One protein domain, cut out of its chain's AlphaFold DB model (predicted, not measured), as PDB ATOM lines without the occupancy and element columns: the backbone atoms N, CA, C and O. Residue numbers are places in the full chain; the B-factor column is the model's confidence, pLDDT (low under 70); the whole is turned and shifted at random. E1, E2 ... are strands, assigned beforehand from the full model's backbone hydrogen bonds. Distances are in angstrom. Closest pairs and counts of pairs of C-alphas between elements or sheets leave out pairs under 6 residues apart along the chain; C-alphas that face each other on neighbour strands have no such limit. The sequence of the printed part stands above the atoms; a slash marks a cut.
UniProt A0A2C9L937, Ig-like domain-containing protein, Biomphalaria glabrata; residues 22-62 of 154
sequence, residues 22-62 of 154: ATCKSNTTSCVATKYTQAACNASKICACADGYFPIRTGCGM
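Overview. This is residues 22 to 62 of the 154 residues of the protein "Ig-like domain-containing protein" of Biomphalaria glabrata (UniProt A0A2C9L937). With little regular structure, this is a chain of two small strand hairpins, E1 with E2 and then E3 with E4, the second packed near E2's end, after a long looping lead-in, residues 22 to 36. The printed part has 41 residues, no named helix and four strands, E1 to E4 in order, in two antiparallel two-stranded sheets; the class is all strand, with 16 residues in named elements. It is compact, radius of gyration of the C-alphas 8.9 A, with an elongated outline of 27 by 17 by 14 A.

Along the chain. E1, residues 37 to 41, begins at C-alpha 37 (39.901, 48.393, -10.429) and spans 9.5 A. E2 is residues 47 to 49, 6.3 A; E3, residues 53 to 56, 9.3 A; E4, residues 59 to 62, 10.6 A, ends at C-alpha 62 (41.133, 49.502, -21.674).

Arrangement. Hairpin E1 and E2 is antiparallel at 137 degrees, N 38 to O 48 within hydrogen-bond range at 2.8 A. Hairpin E3 and E4 is antiparallel at 133 degrees, N 54 to O 61 at 2.8 A. The closest C-alphas of E2 and E4, Cys 49 and Cys 60, are 5.7 A apart. E1 and E3 are only just apart, closest 8.2 A.

Size, cuts and confidence. The farthest C-alphas, Asn 27 and Gly 52, are 27.7 A apart. The printed part has no cut, and its three links are tight. Residues 22 to 30 and 43 are under 70 in pLDDT.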
ATOM      1  N   ALA A  22      47.752  48.753  -9.442       52.12
ATOM      2  CA  ALA A  22      47.127  48.101  -8.307       52.12
ATOM      3  C   ALA A  22      47.719  46.695  -8.104       52.12
ATOM      4  O   ALA A  22      47.318  45.727  -8.749       52.12
ATOM      5  N   THR A  23      48.718  46.592  -7.231       54.88
ATOM      6  CA  THR A  23      49.303  45.325  -6.793       54.88
ATOM      7  C   THR A  23      48.676  44.956  -5.455       54.88
ATOM      8  O   THR A  23      48.652  45.764  -4.524       54.88
ATOM      9  N   CYS A  24      48.124  43.743  -5.351       62.81
ATOM     10  CA  CYS A  24      47.626  43.236  -4.076       62.81
ATOM     11  C   CYS A  24      48.815  43.135  -3.107       62.81
ATOM     12  O   CYS A  24      49.801  42.458  -3.402       62.81
ATOM     13  N   LYS A  25      48.747  43.802  -1.948       59.22
ATOM     14  CA  LYS A  25      49.765  43.642  -0.896       59.22
ATOM     15  C   LYS A  25      49.793  42.162  -0.500       59.22
ATOM     16  O   LYS A  25      48.735  41.565  -0.317       59.22
ATOM     17  N   SER A  26      50.979  41.569  -0.349       55.41
ATOM     18  CA  SER A  26      51.194  40.111  -0.258       55.41
ATOM     19  C   SER A  26      50.320  39.363   0.766       55.41
ATOM     20  O   SER A  26      50.073  38.172   0.595       55.41
ATOM     21  N   ASN A  27      49.801  40.061   1.784       57.62
ATOM     22  CA  ASN A  27      49.004  39.494   2.876       57.62
ATOM     23  C   ASN A  27      47.534  39.963   2.904       57.62
ATOM     24  O   ASN A  27      46.822  39.646   3.852       57.62
ATOM     25  N   THR A  28      47.061  40.713   1.903       57.62
ATOM     26  CA  THR A  28      45.679  41.220   1.850       57.62
ATOM     27  C   THR A  28      44.997  40.824   0.543       57.62
ATOM     28  O   THR A  28      45.542  41.004  -0.541       57.62
ATOM     29  N   THR A  29      43.779  40.292   0.639       60.22
ATOM     30  CA  THR A  29      42.884  39.960  -0.489       60.22
ATOM     31  C   THR A  29      42.160  41.177  -1.076       60.22
ATOM     32  O   THR A  29      41.263  41.014  -1.902       60.22
ATOM     33  N   SER A  30      42.532  42.386  -0.652       62.28
ATOM     34  CA  SER A  30      41.866  43.636  -0.997       62.28
ATOM     35  C   SER A  30      42.716  44.520  -1.910       62.28
ATOM     36  O   SER A  30      43.923  44.681  -1.721       62.28
ATOM     37  N   CYS A  31      42.039  45.120  -2.886       71.56
ATOM     38  CA  CYS A  31      42.562  46.152  -3.774       71.56
ATOM     39  C   CYS A  31      41.964  47.511  -3.423       71.56
ATOM     40  O   CYS A  31      40.845  47.598  -2.913       71.56
ATOM     41  N   VAL A  32      42.686  48.586  -3.745       73.25
ATOM     42  CA  VAL A  32      42.091  49.924  -3.742       73.25
ATOM     43  C   VAL A  32      41.116  49.989  -4.914       73.25
ATOM     44  O   VAL A  32      41.523  49.919  -6.078       73.25
ATOM     45  N   ALA A  33      39.825  50.076  -4.600       73.75
ATOM     46  CA  ALA A  33      38.803  50.279  -5.610       73.75
ATOM     47  C   ALA A  33      39.005  51.654  -6.254       73.75
ATOM     48  O   ALA A  33      39.104  52.673  -5.570       73.75
ATOM     49  N   THR A  34      39.065  51.671  -7.578       79.19
ATOM     50  CA  THR A  34      39.104  52.894  -8.383       79.19
ATOM     51  C   THR A  34      38.011  52.809  -9.444       79.19
ATOM     52  O   THR A  34      37.267  51.833  -9.512       79.19
ATOM     53  N   LYS A  35      37.933  53.795 -10.340       81.12
ATOM     54  CA  LYS A  35      37.084  53.676 -11.535       81.12
ATOM     55  C   LYS A  35      37.517  52.564 -12.510       81.12
ATOM     56  O   LYS A  35      36.771  52.268 -13.433       81.12
ATOM     57  N   TYR A  36      38.704  51.980 -12.334       82.81
ATOM     58  CA  TYR A  36      39.277  50.972 -13.236       82.81
ATOM     59  C   TYR A  36      39.470  49.603 -12.571       82.81
ATOM     60  O   TYR A  36      39.526  48.582 -13.253       82.81
ATOM     61  N   THR A  37      39.584  49.576 -11.243       81.50
ATOM     62  CA  THR A  37      39.901  48.393 -10.429       81.50
ATOM     63  C   THR A  37      38.797  48.150  -9.407       81.50
ATOM     64  O   THR A  37      38.349  49.074  -8.733       81.50
ATOM     65  N   GLN A  38      38.381  46.900  -9.251       81.56
ATOM     66  CA  GLN A  38      37.471  46.471  -8.192       81.56
ATOM     67  C   GLN A  38      38.224  46.285  -6.863       81.56
ATOM     68  O   GLN A  38      39.453  46.238  -6.824       81.56
ATOM     69  N   ALA A  39      37.481  46.132  -5.763       75.94
ATOM     70  CA  ALA A  39      38.043  45.938  -4.421       75.94
ATOM     71  C   ALA A  39      38.612  44.524  -4.163       75.94
ATOM     72  O   ALA A  39      39.199  44.287  -3.107       75.94
ATOM     73  N   ALA A  40      38.441  43.583  -5.099       75.19
ATOM     74  CA  ALA A  40      38.804  42.175  -4.941       75.19
ATOM     75  C   ALA A  40      40.024  41.777  -5.793       75.19
ATOM     76  O   ALA A  40      40.180  42.233  -6.926       75.19
ATOM     77  N   CYS A  41      40.867  40.889  -5.259       74.62
ATOM     78  CA  CYS A  41      41.957  40.245  -6.000       74.62
ATOM     79  C   CYS A  41      41.478  38.951  -6.681       74.62
ATOM     80  O   CYS A  41      40.705  38.189  -6.098       74.62
ATOM     81  N   ASN A  42      42.000  38.650  -7.872       71.19
ATOM     82  CA  ASN A  42      41.877  37.322  -8.473       71.19
ATOM     83  C   ASN A  42      42.859  36.317  -7.827       71.19
ATOM     84  O   ASN A  42      43.705  36.679  -7.000       71.19
ATOM     85  N   ALA A  43      42.767  35.039  -8.213       69.94
ATOM     86  CA  ALA A  43      43.629  33.970  -7.690       69.94
ATOM     87  C   ALA A  43      45.135  34.239  -7.897       69.94
ATOM     88  O   ALA A  43      45.952  33.826  -7.075       69.94
ATOM     89  N   SER A  44      45.490  34.998  -8.937       70.94
ATOM     90  CA  SER A  44      46.863  35.387  -9.285       70.94
ATOM     91  C   SER A  44      47.357  36.647  -8.560       70.94
ATOM     92  O   SER A  44      48.412  37.165  -8.913       70.94
ATOM     93  N   LYS A  45      46.620  37.154  -7.555       72.44
ATOM     94  CA  LYS A  45      46.952  38.380  -6.797       72.44
ATOM     95  C   LYS A  45      47.021  39.646  -7.663       72.44
ATOM     96  O   LYS A  45      47.727  40.596  -7.329       72.44
ATOM     97  N   ILE A  46      46.248  39.669  -8.745       73.00
ATOM     98  CA  ILE A  46      46.017  40.851  -9.578       73.00
ATOM     99  C   ILE A  46      44.634  41.397  -9.225       73.00
ATOM    100  O   ILE A  46      43.695  40.624  -9.014       73.00
ATOM    101  N   CYS A  47      44.497  42.717  -9.138       75.88
ATOM    102  CA  CYS A  47      43.197  43.333  -8.902       75.88
ATOM    103  C   CYS A  47      42.220  43.000 -10.028       75.88
ATOM    104  O   CYS A  47      42.570  43.083 -11.205       75.88
ATOM    105  N   ALA A  48      40.994  42.625  -9.668       83.19
ATOM    106  CA  ALA A  48      39.925  42.491 -10.644       83.19
ATOM    107  C   ALA A  48      39.639  43.861 -11.279       83.19
ATOM    108  O   ALA A  48      39.703  44.892 -10.604       83.19
ATOM    109  N   CYS A  49      39.337  43.879 -12.573       85.38
ATOM    110  CA  CYS A  49      39.089  45.110 -13.317       85.38
ATOM    111  C   CYS A  49      37.596  45.427 -13.390       85.38
ATOM    112  O   CYS A  49      36.756  44.531 -13.324       85.38
ATOM    113  N   ALA A  50      37.262  46.713 -13.477       87.25
ATOM    114  CA  ALA A  50      35.895  47.144 -13.751       87.25
ATOM    115  C   ALA A  50      35.449  46.690 -15.155       87.25
ATOM    116  O   ALA A  50      36.285  46.380 -16.006       87.25
ATOM    117  N   ASP A  51      34.141  46.669 -15.409       87.12
ATOM    118  CA  ASP A  51      33.603  46.252 -16.707       87.12
ATOM    119  C   ASP A  51      34.191  47.088 -17.857       87.12
ATOM    120  O   ASP A  51      34.251  48.318 -17.795       87.12
ATOM    121  N   GLY A  52      34.650  46.408 -18.911       85.25
ATOM    122  CA  GLY A  52      35.323  47.034 -20.057       85.25
ATOM    123  C   GLY A  52      36.823  47.301 -19.867       85.25
ATOM    124  O   GLY A  52      37.474  47.771 -20.803       85.25
ATOM    125  N   TYR A  53      37.383  46.972 -18.699       86.50
ATOM    126  CA  TYR A  53      38.818  47.007 -18.426       86.50
ATOM    127  C   TYR A  53      39.391  45.591 -18.318       86.50
ATOM    128  O   TYR A  53      38.745  44.667 -17.829       86.50
ATOM    129  N   PHE A  54      40.640  45.444 -18.741       83.38
ATOM    130  CA  PHE A  54      41.386  44.195 -18.779       83.38
ATOM    131  C   PHE A  54      42.619  44.288 -17.879       83.38
ATOM    132  O   PHE A  54      43.217  45.367 -17.770       83.38
ATOM    133  N   PRO A  55      43.009  43.184 -17.223       79.44
ATOM    134  CA  PRO A  55      44.201  43.160 -16.396       79.44
ATOM    135  C   PRO A  55      45.455  43.324 -17.262       79.44
ATOM    136  O   PRO A  55      45.631  42.649 -18.270       79.44
ATOM    137  N   ILE A  56      46.343  44.211 -16.830       78.44
ATOM    138  CA  ILE A  56      47.674  44.449 -17.393       78.44
ATOM    139  C   ILE A  56      48.711  44.302 -16.279       78.44
ATOM    140  O   ILE A  56      48.374  44.352 -15.092       78.44
ATOM    141  N   ARG A  57      50.000  44.177 -16.621       70.50
ATOM    142  CA  ARG A  57      51.072  44.007 -15.607       70.50
ATOM    143  C   ARG A  57      51.057  45.066 -14.501       70.50
ATOM    144  O   ARG A  57      51.465  44.791 -13.376       70.50
ATOM    145  N   THR A  58      50.610  46.274 -14.828       71.31
ATOM    146  CA  THR A  58      50.566  47.424 -13.927       71.31
ATOM    147  C   THR A  58      49.137  47.805 -13.532       71.31
ATOM    148  O   THR A  58      48.886  48.976 -13.286       71.31
ATOM    149  N   GLY A  59      48.169  46.885 -13.494       76.94
ATOM    150  CA  GLY A  59      46.801  47.175 -13.037       76.94
ATOM    151  C   GLY A  59      45.733  46.851 -14.077       76.94
ATOM    152  O   GLY A  59      45.680  45.729 -14.559       76.94
ATOM    153  N   CYS A  60      44.871  47.817 -14.403       82.25
ATOM    154  CA  CYS A  60      43.775  47.638 -15.358       82.25
ATOM    155  C   CYS A  60      43.870  48.664 -16.489       82.25
ATOM    156  O   CYS A  60      44.059  49.854 -16.237       82.25
ATOM    157  N   GLY A  61      43.730  48.199 -17.728       82.25
ATOM    158  CA  GLY A  61      43.755  49.014 -18.940       82.25
ATOM    159  C   GLY A  61      42.519  48.767 -19.796       82.25
ATOM    160  O   GLY A  61      41.852  47.750 -19.657       82.25
ATOM    161  N   MET A  62      42.193  49.700 -20.684       88.31
ATOM    162  CA  MET A  62      41.133  49.502 -21.674       88.31
ATOM    163  C   MET A  62      41.742  49.170 -23.032       88.31
ATOM    164  O   MET A  62      42.848  49.618 -23.341       88.31
TER     165      MET A  62